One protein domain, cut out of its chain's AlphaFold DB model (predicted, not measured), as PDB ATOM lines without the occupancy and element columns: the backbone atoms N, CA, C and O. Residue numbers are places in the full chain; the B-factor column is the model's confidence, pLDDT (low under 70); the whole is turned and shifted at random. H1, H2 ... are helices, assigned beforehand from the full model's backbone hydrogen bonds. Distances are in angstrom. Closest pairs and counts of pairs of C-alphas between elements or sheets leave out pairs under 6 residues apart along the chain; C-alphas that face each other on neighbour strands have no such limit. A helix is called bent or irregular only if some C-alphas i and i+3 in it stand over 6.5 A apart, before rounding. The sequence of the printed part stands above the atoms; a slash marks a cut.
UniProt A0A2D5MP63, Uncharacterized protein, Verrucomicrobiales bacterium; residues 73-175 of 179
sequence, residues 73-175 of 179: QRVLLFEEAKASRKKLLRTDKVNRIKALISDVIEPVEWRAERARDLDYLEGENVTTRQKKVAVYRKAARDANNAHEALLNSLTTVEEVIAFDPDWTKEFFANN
ATOM      1  N   GLN A  73      43.423  28.556  95.157       95.50
ATOM      2  CA  GLN A  73      44.300  28.123  96.250       95.50
ATOM      3  C   GLN A  73      43.511  27.388  97.340       95.50
ATOM      4  O   GLN A  73      43.926  26.317  97.785       95.50
ATOM      5  N   ARG A  74      42.345  27.918  97.735       94.31
ATOM      6  CA  ARG A  74      41.455  27.287  98.724       94.31
ATOM      7  C   ARG A  74      40.939  25.931  98.271       94.31
ATOM      8  O   ARG A  74      40.886  25.009  99.080       94.31
ATOM      9  N   VAL A  75      40.564  25.800  96.999       95.62
ATOM     10  CA  VAL A  75      40.117  24.518  96.438       95.62
ATOM     11  C   VAL A  75      41.244  23.488  96.506       95.62
ATOM     12  O   VAL A  75      41.024  22.398  97.029       95.62
ATOM     13  N   LEU A  76      42.457  23.846  96.078       94.81
ATOM     14  CA  LEU A  76      43.619  22.949  96.121       94.81
ATOM     15  C   LEU A  76      43.956  22.515  97.556       94.81
ATOM     16  O   LEU A  76      44.122  21.328  97.829       94.81
ATOM     17  N   LEU A  77      43.986  23.467  98.492       94.06
ATOM     18  CA  LEU A  77      44.183  23.200  99.921       94.06
ATOM     19  C   LEU A  77      43.122  22.250 100.484       94.06
ATOM     20  O   LEU A  77      43.436  21.306 101.211       94.06
ATOM     21  N   PHE A  78      41.858  22.481 100.134       93.00
ATOM     22  CA  PHE A  78      40.753  21.641 100.571       93.00
ATOM     23  C   PHE A  78      40.854  20.215 100.010       93.00
ATOM     24  O   PHE A  78      40.610  19.249 100.737       93.00
ATOM     25  N   GLU A  79      41.241  20.058  98.743       91.81
ATOM     26  CA  GLU A  79      41.453  18.751  98.116       91.81
ATOM     27  C   GLU A  79      42.599  17.976  98.779       91.81
ATOM     28  O   GLU A  79      42.441  16.790  99.093       91.81
ATOM     29  N   GLU A  80      43.715  18.640  99.080       91.50
ATOM     30  CA  GLU A  80      44.837  18.048  99.817       91.50
ATOM     31  C   GLU A  80      44.438  17.619 101.237       91.50
ATOM     32  O   GLU A  80      44.756  16.505 101.677       91.50
ATOM     33  N   ALA A  81      43.689  18.465 101.951       90.00
ATOM     34  CA  ALA A  81      43.161  18.141 103.272       90.00
ATOM     35  C   ALA A  81      42.194  16.946 103.207       90.00
ATOM     36  O   ALA A  81      42.258  16.037 104.043       90.00
ATOM     37  N   LYS A  82      41.333  16.892 102.179       90.44
ATOM     38  CA  LYS A  82      40.408  15.773 101.944       90.44
ATOM     39  C   LYS A  82      41.169  14.473 101.669       90.44
ATOM     40  O   LYS A  82      40.831  13.440 102.253       90.44
ATOM     41  N   ALA A  83      42.214  14.514 100.843       90.12
ATOM     42  CA  ALA A  83      43.066  13.361 100.555       90.12
ATOM     43  C   ALA A  83      43.799  12.858 101.811       90.12
ATOM     44  O   ALA A  83      43.786  11.657 102.104       90.12
ATOM     45  N   SER A  84      44.361  13.775 102.601       90.44
ATOM     46  CA  SER A  84      45.047  13.462 103.860       90.44
ATOM     47  C   SER A  84      44.098  12.826 104.877       90.44
ATOM     48  O   SER A  84      44.393  11.767 105.437       90.44
ATOM     49  N   ARG A  85      42.898  13.397 105.045       91.19
ATOM     50  CA  ARG A  85      41.845  12.830 105.898       91.19
ATOM     51  C   ARG A  85      41.423  11.438 105.435       91.19
ATOM     52  O   ARG A  85      41.275  10.544 106.267       91.19
ATOM     53  N   LYS A  86      41.258  11.228 104.123       91.88
ATOM     54  CA  LYS A  86      40.935   9.908 103.556       91.88
ATOM     55  C   LYS A  86      41.987   8.870 103.941       91.88
ATOM     56  O   LYS A  86      41.633   7.772 104.368       91.88
ATOM     57  N   LYS A  87      43.270   9.220 103.795       92.19
ATOM     58  CA  LYS A  87      44.400   8.347 104.131       92.19
ATOM     59  C   LYS A  87      44.379   7.966 105.612       92.19
ATOM     60  O   LYS A  87      44.421   6.779 105.917       92.19
ATOM     61  N   LEU A  88      44.228   8.944 106.509       92.50
ATOM     62  CA  LEU A  88      44.166   8.709 107.957       92.50
ATOM     63  C   LEU A  88      43.006   7.785 108.350       92.50
ATOM     64  O   LEU A  88      43.216   6.801 109.056       92.50
ATOM     65  N   LEU A  89      41.798   8.054 107.847       94.31
ATOM     66  CA  LEU A  89      40.621   7.223 108.125       94.31
ATOM     67  C   LEU A  89      40.790   5.789 107.616       94.31
ATOM     68  O   LEU A  89      40.381   4.841 108.284       94.31
ATOM     69  N   ARG A  90      41.399   5.622 106.436       95.12
ATOM     70  CA  ARG A  90      41.702   4.296 105.894       95.12
ATOM     71  C   ARG A  90      42.691   3.557 106.788       95.12
ATOM     72  O   ARG A  90      42.442   2.403 107.111       95.12
ATOM     73  N   THR A  91      43.771   4.210 107.208       95.12
ATOM     74  CA  THR A  91      44.764   3.606 108.106       95.12
ATOM     75  C   THR A  91      44.140   3.167 109.431       95.12
ATOM     76  O   THR A  91      44.361   2.030 109.841       95.12
ATOM     77  N   ASP A  92      43.312   4.006 110.061       95.69
ATOM     78  CA  ASP A  92      42.598   3.638 111.294       95.69
ATOM     79  C   ASP A  92      41.726   2.389 111.091       95.69
ATOM     80  O   ASP A  92      41.803   1.427 111.856       95.69
ATOM     81  N   LYS A  93      40.950   2.344 110.004       96.44
ATOM     82  CA  LYS A  93      40.072   1.203 109.709       96.44
ATOM     83  C   LYS A  93      40.846  -0.072 109.381       96.44
ATOM     84  O   LYS A  93      40.456  -1.129 109.863       96.44
ATOM     85  N   VAL A  94      41.957   0.007 108.644       96.38
ATOM     86  CA  VAL A  94      42.846  -1.150 108.414       96.38
ATOM     87  C   VAL A  94      43.372  -1.696 109.740       96.38
ATOM     88  O   VAL A  94      43.350  -2.906 109.951       96.38
ATOM     89  N   ASN A  95      43.808  -0.821 110.649       95.69
ATOM     90  CA  ASN A  95      44.297  -1.244 111.960       95.69
ATOM     91  C   ASN A  95      43.202  -1.948 112.771       95.69
ATOM     92  O   ASN A  95      43.471  -2.983 113.372       95.69
ATOM     93  N   ARG A  96      41.960  -1.445 112.732       95.56
ATOM     94  CA  ARG A  96      40.812  -2.102 113.376       95.56
ATOM     95  C   ARG A  96      40.502  -3.466 112.767       95.56
ATOM     96  O   ARG A  96      40.390  -4.429 113.513       95.56
ATOM     97  N   ILE A  97      40.426  -3.567 111.437       95.62
ATOM     98  CA  ILE A  97      40.210  -4.842 110.729       95.62
ATOM     99  C   ILE A  97      41.253  -5.871 111.180       95.62
ATOM    100  O   ILE A  97      40.895  -6.969 111.599       95.62
ATOM    101  N   LYS A  98      42.532  -5.471 111.191       94.06
ATOM    102  CA  LYS A  98      43.651  -6.321 111.614       94.06
ATOM    103  C   LYS A  98      43.645  -6.662 113.099       94.06
ATOM    104  O   LYS A  98      44.175  -7.705 113.450       94.06
ATOM    105  N   ALA A  99      43.085  -5.826 113.967       94.31
ATOM    106  CA  ALA A  99      42.937  -6.165 115.381       94.31
ATOM    107  C   ALA A  99      41.895  -7.279 115.574       94.31
ATOM    108  O   ALA A  99      42.158  -8.254 116.272       94.31
ATOM    109  N   LEU A 100      40.770  -7.196 114.856       94.25
ATOM    110  CA  LEU A 100      39.661  -8.149 114.970       94.25
ATOM    111  C   LEU A 100      40.054  -9.589 114.627       94.25
ATOM    112  O   LEU A 100      39.480 -10.533 115.165       94.25
ATOM    113  N   ILE A 101      41.051  -9.796 113.759       93.75
ATOM    114  CA  ILE A 101      41.525 -11.154 113.475       93.75
ATOM    115  C   ILE A 101      42.126 -11.827 114.715       93.75
ATOM    116  O   ILE A 101      41.979 -13.038 114.877       93.75
ATOM    117  N   SER A 102      42.781 -11.054 115.587       90.56
ATOM    118  CA  SER A 102      43.338 -11.560 116.840       90.56
ATOM    119  C   SER A 102      42.205 -11.996 117.758       90.56
ATOM    120  O   SER A 102      42.206 -13.136 118.214       90.56
ATOM    121  N   ASP A 103      41.184 -11.148 117.907       90.19
ATOM    122  CA  ASP A 103      40.006 -11.420 118.739       90.19
ATOM    123  C   ASP A 103      39.250 -12.684 118.293       90.19
ATOM    124  O   ASP A 103      38.666 -13.398 119.107       90.19
ATOM    125  N   VAL A 104      39.278 -12.996 116.993       91.00
ATOM    126  CA  VAL A 104      38.663 -14.204 116.423       91.00
ATOM    127  C   VAL A 104      39.543 -15.449 116.602       91.00
ATOM    128  O   VAL A 104      39.025 -16.540 116.852       91.00
ATOM    129  N   ILE A 105      40.865 -15.330 116.441       90.44
ATOM    130  CA  ILE A 105      41.782 -16.482 116.439       90.44
ATOM    131  C   ILE A 105      42.214 -16.881 117.856       90.44
ATOM    132  O   ILE A 105      42.264 -18.078 118.144       90.44
ATOM    133  N   GLU A 106      42.502 -15.926 118.739       86.62
ATOM    134  CA  GLU A 106      43.021 -16.179 120.092       86.62
ATOM    135  C   GLU A 106      42.136 -17.154 120.904       86.62
ATOM    136  O   GLU A 106      42.652 -18.150 121.430       86.62
ATOM    137  N   PRO A 107      40.790 -17.019 120.916       83.50
ATOM    138  CA  PRO A 107      39.917 -17.929 121.660       83.50
ATOM    139  C   PRO A 107      39.877 -19.366 121.128       83.50
ATOM    140  O   PRO A 107      39.306 -20.239 121.784       83.50
ATOM    141  N   VAL A 108      40.432 -19.643 119.946       83.44
ATOM    142  CA  VAL A 108      40.533 -21.003 119.391       83.44
ATOM    143  C   VAL A 108      41.960 -21.553 119.452       83.44
ATOM    144  O   VAL A 108      42.187 -22.705 119.079       83.44
ATOM    145  N   GLU A 109      42.935 -20.787 119.953       75.38
ATOM    146  CA  GLU A 109      44.316 -21.256 120.086       75.38
ATOM    147  C   GLU A 109      44.502 -22.283 121.195       75.38
ATOM    148  O   GLU A 109      45.052 -23.351 120.928       75.38
ATOM    149  N   TRP A 110      43.940 -22.048 122.381       70.81
ATOM    150  CA  TRP A 110      43.964 -23.034 123.471       70.81
ATOM    151  C   TRP A 110      43.233 -24.337 123.099       70.81
ATOM    152  O   TRP A 110      43.581 -25.425 123.561       70.81
ATOM    153  N   ARG A 111      42.237 -24.259 122.203       69.81
ATOM    154  CA  ARG A 111      41.537 -25.442 121.675       69.81
ATOM    155  C   ARG A 111      42.423 -26.277 120.756       69.81
ATOM    156  O   ARG A 111      42.183 -27.473 120.642       69.81
ATOM    157  N   ALA A 112      43.447 -25.690 120.134       70.56
ATOM    158  CA  ALA A 112      44.381 -26.410 119.272       70.56
ATOM    159  C   ALA A 112      45.271 -27.384 120.060       70.56
ATOM    160  O   ALA A 112      45.588 -28.463 119.560       70.56
ATOM    161  N   GLU A 113      45.653 -27.025 121.289       70.38
ATOM    162  CA  GLU A 113      46.427 -27.899 122.180       70.38
ATOM    163  C   GLU A 113      45.581 -29.086 122.638       70.38
ATOM    164  O   GLU A 113      45.959 -30.233 122.429       70.38
ATOM    165  N   ARG A 114      44.362 -28.827 123.121       72.06
ATOM    166  CA  ARG A 114      43.424 -29.897 123.489       72.06
ATOM    167  C   ARG A 114      43.038 -30.780 122.296       72.06
ATOM    168  O   ARG A 114      42.903 -31.991 122.446       72.06
ATOM    169  N   ALA A 115      42.859 -30.188 121.115       71.19
ATOM    170  CA  ALA A 115      42.604 -30.918 119.877       71.19
ATOM    171  C   ALA A 115      43.762 -31.859 119.527       71.19
ATOM    172  O   ALA A 115      43.510 -33.000 119.162       71.19
ATOM    173  N   ARG A 116      45.018 -31.416 119.692       72.75
ATOM    174  CA  ARG A 116      46.212 -32.253 119.486       72.75
ATOM    175  C   ARG A 116      46.192 -33.497 120.367       72.75
ATOM    176  O   ARG A 116      46.410 -34.589 119.853       72.75
ATOM    177  N   ASP A 117      45.917 -33.324 121.654       70.81
ATOM    178  CA  ASP A 117      45.939 -34.428 122.616       70.81
ATOM    179  C   ASP A 117      44.821 -35.441 122.339       70.81
ATOM    180  O   ASP A 117      45.037 -36.647 122.423       70.81
ATOM    181  N   LEU A 118      43.633 -34.966 121.954       71.06
ATOM    182  CA  LEU A 118      42.503 -35.831 121.609       71.06
ATOM    183  C   LEU A 118      42.690 -36.539 120.261       71.06
ATOM    184  O   LEU A 118      42.370 -37.718 120.149       71.06
ATOM    185  N   ASP A 119      43.234 -35.848 119.258       73.12
ATOM    186  CA  ASP A 119      43.500 -36.433 117.941       73.12
ATOM    187  C   ASP A 119      44.602 -37.509 118.019       73.12
ATOM    188  O   ASP A 119      44.518 -38.528 117.335       73.12
ATOM    189  N   TYR A 120      45.595 -37.341 118.906       71.44
ATOM    190  CA  TYR A 120      46.598 -38.372 119.201       71.44
ATOM    191  C   TYR A 120      45.973 -39.658 119.775       71.44
ATOM    192  O   TYR A 120      46.458 -40.754 119.501       71.44
ATOM    193  N   LEU A 121      44.886 -39.534 120.542       71.06
ATOM    194  CA  LEU A 121      44.192 -40.667 121.162       71.06
ATOM    195  C   LEU A 121      43.219 -41.393 120.210       71.06
ATOM    196  O   LEU A 121      42.925 -42.563 120.442       71.06
ATOM    197  N   GLU A 122      42.715 -40.733 119.158       68.38
ATOM    198  CA  GLU A 122      41.671 -41.272 118.258       68.38
ATOM    199  C   GLU A 122      42.201 -42.006 117.002       68.38
ATOM    200  O   GLU A 122      41.476 -42.822 116.431       68.38
ATOM    201  N   GLY A 123      43.457 -41.785 116.586       59.31
ATOM    202  CA  GLY A 123      44.094 -42.484 115.450       59.31
ATOM    203  C   GLY A 123      43.826 -41.885 114.050       59.31
ATOM    204  O   GLY A 123      43.022 -40.974 113.876       59.31
ATOM    205  N   GLU A 124      44.523 -42.390 113.019       55.62
ATOM    206  CA  GLU A 124      44.769 -41.715 111.716       55.62
ATOM    207  C   GLU A 124      43.557 -41.487 110.770       55.62
ATOM    208  O   GLU A 124      43.729 -40.903 109.702       55.62
ATOM    209  N   ASN A 125      42.328 -41.877 111.128       51.66
ATOM    210  CA  ASN A 125      41.172 -41.878 110.207       51.66
ATOM    211  C   ASN A 125      40.029 -40.905 110.560       51.66
ATOM    212  O   ASN A 125      38.930 -41.017 110.013       51.66
ATOM    213  N   VAL A 126      40.260 -39.927 111.437       58.03
ATOM    214  CA  VAL A 126      39.261 -38.907 111.807       58.03
ATOM    215  C   VAL A 126      39.621 -37.568 111.158       58.03
ATOM    216  O   VAL A 126      40.796 -37.236 111.011       58.03
ATOM    217  N   THR A 127      38.623 -36.764 110.760       58.72
ATOM    218  CA  THR A 127      38.875 -35.337 110.483       58.72
ATOM    219  C   THR A 127      39.362 -34.718 111.783       58.72
ATOM    220  O   THR A 127      38.554 -34.408 112.654       58.72
ATOM    221  N   THR A 128      40.680 -34.602 111.916       69.69
ATOM    222  CA  THR A 128      41.327 -34.181 113.155       69.69
ATOM    223  C   THR A 128      40.758 -32.833 113.579       69.69
ATOM    224  O   THR A 128      40.534 -31.938 112.752       69.69
ATOM    225  N   ARG A 129      40.470 -32.669 114.870       74.62
ATOM    226  CA  ARG A 129      40.013 -31.395 115.440       74.62
ATOM    227  C   ARG A 129      41.005 -30.279 115.091       74.62
ATOM    228  O   ARG A 129      40.595 -29.154 114.806       74.62
ATOM    229  N   GLN A 130      42.290 -30.613 114.953       75.75
ATOM    230  CA  GLN A 130      43.311 -29.728 114.385       75.75
ATOM    231  C   GLN A 130      42.999 -29.223 112.971       75.75
ATOM    232  O   GLN A 130      43.185 -28.037 112.693       75.75
ATOM    233  N   LYS A 131      42.513 -30.084 112.067       79.69
ATOM    234  CA  LYS A 131      42.124 -29.677 110.710       79.69
ATOM    235  C   LYS A 131      40.952 -28.698 110.746       79.69
ATOM    236  O   LYS A 131      40.973 -27.725 109.995       79.69
ATOM    237  N   LYS A 132      39.977 -28.893 111.644       81.38
ATOM    238  CA  LYS A 132      38.867 -27.940 111.837       81.38
ATOM    239  C   LYS A 132      39.363 -26.579 112.340       81.38
ATOM    240  O   LYS A 132      39.014 -25.557 111.753       81.38
ATOM    241  N   VAL A 133      40.256 -26.558 113.335       83.62
ATOM    242  CA  VAL A 133      40.889 -25.318 113.829       83.62
ATOM    243  C   VAL A 133      41.689 -24.618 112.723       83.62
ATOM    244  O   VAL A 133      41.601 -23.400 112.565       83.62
ATOM    245  N   ALA A 134      42.451 -25.365 111.920       84.38
ATOM    246  CA  ALA A 134      43.229 -24.804 110.816       84.38
ATOM    247  C   ALA A 134      42.336 -24.179 109.730       84.38
ATOM    248  O   ALA A 134      42.629 -23.079 109.257       84.38
ATOM    249  N   VAL A 135      41.233 -24.847 109.369       88.12
ATOM    250  CA  VAL A 135      40.232 -24.320 108.427       88.12
ATOM    251  C   VAL A 135      39.596 -23.042 108.972       88.12
ATOM    252  O   VAL A 135      39.530 -22.055 108.244       88.12
ATOM    253  N   TYR A 136      39.225 -23.013 110.255       90.44
ATOM    254  CA  TYR A 136      38.660 -21.828 110.902       90.44
ATOM    255  C   TYR A 136      39.619 -20.629 110.871       90.44
ATOM    256  O   TYR A 136      39.251 -19.537 110.443       90.44
ATOM    257  N   ARG A 137      40.892 -20.836 111.244       90.62
ATOM    258  CA  ARG A 137      41.923 -19.782 111.187       90.62
ATOM    259  C   ARG A 137      42.150 -19.273 109.768       90.62
ATOM    260  O   ARG A 137      42.388 -18.083 109.575       90.62
ATOM    261  N   LYS A 138      42.121 -20.166 108.774       92.06
ATOM    262  CA  LYS A 138      42.229 -19.772 107.367       92.06
ATOM    263  C   LYS A 138      41.022 -18.927 106.954       92.06
ATOM    264  O   LYS A 138      41.227 -17.863 106.387       92.06
ATOM    265  N   ALA A 139      39.808 -19.348 107.300       93.56
ATOM    266  CA  ALA A 139      38.590 -18.598 107.007       93.56
ATOM    267  C   ALA A 139      38.609 -17.195 107.640       93.56
ATOM    268  O   ALA A 139      38.269 -16.228 106.968       93.56
ATOM    269  N   ALA A 140      39.080 -17.065 108.886       94.31
ATOM    270  CA  ALA A 140      39.240 -15.768 109.551       94.31
ATOM    271  C   ALA A 140      40.242 -14.853 108.819       94.31
ATOM    272  O   ALA A 140      39.967 -13.677 108.600       94.31
ATOM    273  N   ARG A 141      41.391 -15.393 108.383       94.81
ATOM    274  CA  ARG A 141      42.380 -14.648 107.574       94.81
ATOM    275  C   ARG A 141      41.824 -14.226 106.223       94.81
ATOM    276  O   ARG A 141      42.043 -13.092 105.807       94.81
ATOM    277  N   ASP A 142      41.115 -15.124 105.553       95.75
ATOM    278  CA  ASP A 142      40.507 -14.843 104.257       95.75
ATOM    279  C   ASP A 142      39.430 -13.753 104.389       95.75
ATOM    280  O   ASP A 142      39.422 -12.818 103.591       95.75
ATOM    281  N   ALA A 143      38.589 -13.813 105.430       95.88
ATOM    282  CA  ALA A 143      37.583 -12.791 105.727       95.88
ATOM    283  C   ALA A 143      38.221 -11.428 106.039       95.88
ATOM    284  O   ALA A 143      37.841 -10.426 105.438       95.88
ATOM    285  N   ASN A 144      39.250 -11.396 106.892       96.12
ATOM    286  CA  ASN A 144      40.014 -10.184 107.188       96.12
ATOM    287  C   ASN A 144      40.595  -9.542 105.914       96.12
ATOM    288  O   ASN A 144      40.436  -8.344 105.683       96.12
ATOM    289  N   ASN A 145      41.252 -10.342 105.069       95.81
ATOM    290  CA  ASN A 145      41.869  -9.861 103.831       95.81
ATOM    291  C   ASN A 145      40.822  -9.380 102.820       95.81
ATOM    292  O   ASN A 145      41.039  -8.379 102.136       95.81
ATOM    293  N   ALA A 146      39.683 -10.072 102.729       96.31
ATOM    294  CA  ALA A 146      38.567  -9.648 101.895       96.31
ATOM    295  C   ALA A 146      38.004  -8.299 102.366       96.31
ATOM    296  O   ALA A 146      37.786  -7.411 101.543       96.31
ATOM    297  N   HIS A 147      37.848  -8.101 103.678       96.88
ATOM    298  CA  HIS A 147      37.340  -6.844 104.236       96.88
ATOM    299  C   HIS A 147      38.321  -5.681 104.048       96.88
ATOM    300  O   HIS A 147      37.919  -4.574 103.691       96.88
ATOM    301  N   GLU A 148      39.626  -5.935 104.190       96.44
ATOM    302  CA  GLU A 148      40.671  -4.960 103.850       96.44
ATOM    303  C   GLU A 148      40.634  -4.592 102.352       96.44
ATOM    304  O   GLU A 148      40.760  -3.418 101.993       96.44
ATOM    305  N   ALA A 149      40.402  -5.563 101.463       96.19
ATOM    306  CA  ALA A 149      40.251  -5.304 100.031       96.19
ATOM    307  C   ALA A 149      39.004  -4.455  99.712       96.19
ATOM    308  O   ALA A 149      39.089  -3.549  98.878       96.19
ATOM    309  N   LEU A 150      37.879  -4.688 100.404       96.25
ATOM    310  CA  LEU A 150      36.669  -3.866 100.286       96.25
ATOM    311  C   LEU A 150      36.916  -2.420 100.729       96.25
ATOM    312  O   LEU A 150      36.516  -1.493 100.033       96.25
ATOM    313  N   LEU A 151      37.631  -2.202 101.834       96.00
ATOM    314  CA  LEU A 151      38.016  -0.858 102.274       96.00
ATOM    315  C   LEU A 151      38.931  -0.154 101.253       96.00
ATOM    316  O   LEU A 151      38.814   1.054 101.012       96.00
ATOM    317  N   ASN A 152      39.865  -0.898 100.658       93.62
ATOM    318  CA  ASN A 152      40.841  -0.349  99.719       93.62
ATOM    319  C   ASN A 152      40.223   0.082  98.385       93.62
ATOM    320  O   ASN A 152      40.724   1.042  97.786       93.62
ATOM    321  N   SER A 153      39.132  -0.561  97.959       95.38
ATOM    322  CA  SER A 153      38.414  -0.216  96.728       95.38
ATOM    323  C   SER A 153      37.608   1.086  96.828       95.38
ATOM    324  O   SER A 153      37.275   1.669  95.797       95.38
ATOM    325  N   LEU A 154      37.350   1.599  98.040       94.62
ATOM    326  CA  LEU A 154      36.573   2.828  98.243       94.62
ATOM    327  C   LEU A 154      37.294   4.069  97.693       94.62
ATOM    328  O   LEU A 154      38.496   4.290  97.901       94.62
ATOM    329  N   THR A 155      36.556   4.940  97.012       92.38
ATOM    330  CA  THR A 155      37.134   6.053  96.243       92.38
ATOM    331  C   THR A 155      36.905   7.409  96.896       92.38
ATOM    332  O   THR A 155      37.744   8.303  96.751       92.38
ATOM    333  N   THR A 156      35.879   7.540  97.726       91.69
ATOM    334  CA  THR A 156      35.494   8.795  98.382       91.69
ATOM    335  C   THR A 156      35.795   8.781  99.883       91.69
ATOM    336  O   THR A 156      36.132   7.745 100.461       91.69
ATOM    337  N   VAL A 157      35.736   9.947 100.533       91.06
ATOM    338  CA  VAL A 157      35.892  10.043 101.998       91.06
ATOM    339  C   VAL A 157      34.632   9.543 102.689       91.06
ATOM    340  O   VAL A 157      34.707   8.884 103.719       91.06
ATOM    341  N   GLU A 158      33.486   9.843 102.100       93.25
ATOM    342  CA  GLU A 158      32.156   9.541 102.596       93.25
ATOM    343  C   GLU A 158      31.934   8.021 102.660       93.25
ATOM    344  O   GLU A 158      31.506   7.508 103.694       93.25
ATOM    345  N   GLU A 159      32.346   7.288 101.619       94.75
ATOM    346  CA  GLU A 159      32.373   5.819 101.623       94.75
ATOM    347  C   GLU A 159      33.266   5.267 102.740       94.75
ATOM    348  O   GLU A 159      32.857   4.378 103.485       94.75
ATOM    349  N   VAL A 160      34.484   5.806 102.890       94.88
ATOM    350  CA  VAL A 160      35.419   5.344 103.927       94.88
ATOM    351  C   VAL A 160      34.844   5.596 105.318       94.88
ATOM    352  O   VAL A 160      34.953   4.724 106.173       94.88
ATOM    353  N   ILE A 161      34.206   6.745 105.562       93.81
ATOM    354  CA  ILE A 161      33.544   7.052 106.839       93.81
ATOM    355  C   ILE A 161      32.461   6.016 107.143       93.81
ATOM    356  O   ILE A 161      32.479   5.447 108.237       93.81
ATOM    357  N   ALA A 162      31.579   5.750 106.178       96.38
ATOM    358  CA  ALA A 162      30.444   4.843 106.329       96.38
ATOM    359  C   ALA A 162      30.836   3.358 106.442       96.38
ATOM    360  O   ALA A 162      30.042   2.561 106.931       96.38
ATOM    361  N   PHE A 163      32.042   2.982 106.008       96.81
ATOM    362  CA  PHE A 163      32.513   1.598 106.055       96.81
ATOM    363  C   PHE A 163      32.609   1.065 107.491       96.81
ATOM    364  O   PHE A 163      33.341   1.630 108.310       96.81
ATOM    365  N   ASP A 164      31.938  -0.047 107.778       95.25
ATOM    366  CA  ASP A 164      32.050  -0.748 109.056       95.25
ATOM    367  C   ASP A 164      33.261  -1.702 109.041       95.25
ATOM    368  O   ASP A 164      33.289  -2.641 108.239       95.25
ATOM    369  N   PRO A 165      34.289  -1.478 109.882       94.19
ATOM    370  CA  PRO A 165      35.434  -2.378 109.958       94.19
ATOM    371  C   PRO A 165      35.109  -3.727 110.617       94.19
ATOM    372  O   PRO A 165      35.924  -4.641 110.489       94.19
ATOM    373  N   ASP A 166      33.977  -3.864 111.317       95.50
ATOM    374  CA  ASP A 166      33.624  -5.088 112.034       95.50
ATOM    375  C   ASP A 166      33.018  -6.160 111.116       95.50
ATOM    376  O   ASP A 166      31.816  -6.214 110.863       95.50
ATOM    377  N   TRP A 167      33.873  -7.064 110.635       94.38
ATOM    378  CA  TRP A 167      33.476  -8.240 109.853       94.38
ATOM    379  C   TRP A 167      33.118  -9.461 110.721       94.38
ATOM    380  O   TRP A 167      32.672 -10.492 110.208       94.38
ATOM    381  N   THR A 168      33.322  -9.387 112.041       94.00
ATOM    382  CA  THR A 168      33.297 -10.569 112.918       94.00
ATOM    383  C   THR A 168      31.890 -11.118 113.117       94.00
ATOM    384  O   THR A 168      31.702 -12.334 113.170       94.00
ATOM    385  N   LYS A 169      30.878 -10.245 113.155       91.06
ATOM    386  CA  LYS A 169      29.475 -10.639 113.330       91.06
ATOM    387  C   LYS A 169      29.004 -11.605 112.240       91.06
ATOM    388  O   LYS A 169      28.415 -12.641 112.544       91.06
ATOM    389  N   GLU A 170      29.272 -11.278 110.978       90.38
ATOM    390  CA  GLU A 170      28.933 -12.142 109.841       90.38
ATOM    391  C   GLU A 170      29.803 -13.398 109.822       90.38
ATOM    392  O   GLU A 170      29.319 -14.496 109.536       90.38
ATOM    393  N   PHE A 171      31.081 -13.260 110.180       94.19
ATOM    394  CA  PHE A 171      31.985 -14.396 110.255       94.19
ATOM    395  C   PHE A 171      31.522 -15.448 111.263       94.19
ATOM    396  O   PHE A 171      31.448 -16.618 110.894       94.19
ATOM    397  N   PHE A 172      31.161 -15.059 112.490       91.75
ATOM    398  CA  PHE A 172      30.673 -15.991 113.511       91.75
ATOM    399  C   PHE A 172      29.339 -16.637 113.129       91.75
ATOM    400  O   PHE A 172      29.125 -17.807 113.439       91.75
ATOM    401  N   ALA A 173      28.461 -15.913 112.428       90.38
ATOM    402  CA  ALA A 173      27.214 -16.479 111.916       90.38
ATOM    403  C   ALA A 173      27.465 -17.575 110.863       90.38
ATOM    404  O   ALA A 173      26.777 -18.595 110.860       90.38
ATOM    405  N   ASN A 174      28.469 -17.385 110.001       90.06
ATOM    406  CA  ASN A 174      28.811 -18.316 108.920       90.06
ATOM    407  C   ASN A 174      29.799 -19.418 109.336       90.06
ATOM    408  O   ASN A 174      29.911 -20.437 108.659       90.06
ATOM    409  N   ASN A 175      30.525 -19.214 110.436       89.38
ATOM    410  CA  ASN A 175      31.545 -20.120 110.954       89.38
ATOM    411  C   ASN A 175      31.288 -20.354 112.451       89.38
ATOM    412  O   ASN A 175      32.058 -19.880 113.292       89.38
TER     413      ASN A 175
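What this domain is: This is residues 73 to 175 of the 179 residues of an uncharacterized protein of Verrucomicrobiales bacterium (UniProt A0A2D5MP63). This is a long, thin helical hairpin: the bent helix H1 runs the length of a rod, and H2 folds back beside part of it. The chain then turns again, and the short helices H3 and H4 follow along one side, H3 on H1a and H4 near both H1a and H2; residues 73 to 81 of H1 stick out at one end. The 103 printed residues hold four named helices, H1 to H4 in chain order, and no named strand: all helix. The whole is extended, with a radius of gyration of the C-alphas of 19.8 A and spans of 73 by 19 by 18 A.

Where its parts are: H1, residues 73 to 122, was assigned as one helix by its hydrogen bonds but is bent: C-alphas 107 and 110 are 6.8 A apart. Its arm H1a, residues 73 to 107, starts at C-alpha 73 (44.300, 28.123, 96.250), is 52.8 A long and is irregular, with C-alphas 104 and 107 6.55 A apart. H1b, residues 110 to 122, is 19.1 A long. H2, residues 129 to 153, is 36.4 A long. H3 is residues 157 to 162 and H4 residues 168 to 174, ending at C-alpha 174 (28.811, -18.316, 108.920).

How they stand to each other: H1a, with residues 90 to 105 alone, touches H2 at a shallow tilt of 7 degrees, opposite ways; the closest C-alphas, Ile 105 and Arg 137, are 6.2 A apart. H1b and H2 form a helical hairpin, closest at the C-alphas of Ala 115 and Arg 129, 5.2 A. H1a, with residues 82 to 90 alone, touches H3, closest at the C-alphas of Lys 86 and Val 157, 5.3 A. H4 is close to H2 but not clearly touching, closest at the C-alphas of Ala 143 and Phe 171, 7.4 A. Every O i to N i+4 pair is within hydrogen-bond range in H2, H3 and H4, against 28 of 31 in H1a and 8 of 9 in H1b.

The domain as a whole: The C-alphas farthest apart, Gln 73 and Gly 123, are 73.2 A apart. The printed part has no cut and no long link. Residue 111 and residues 122 to 128 have pLDDT under 70.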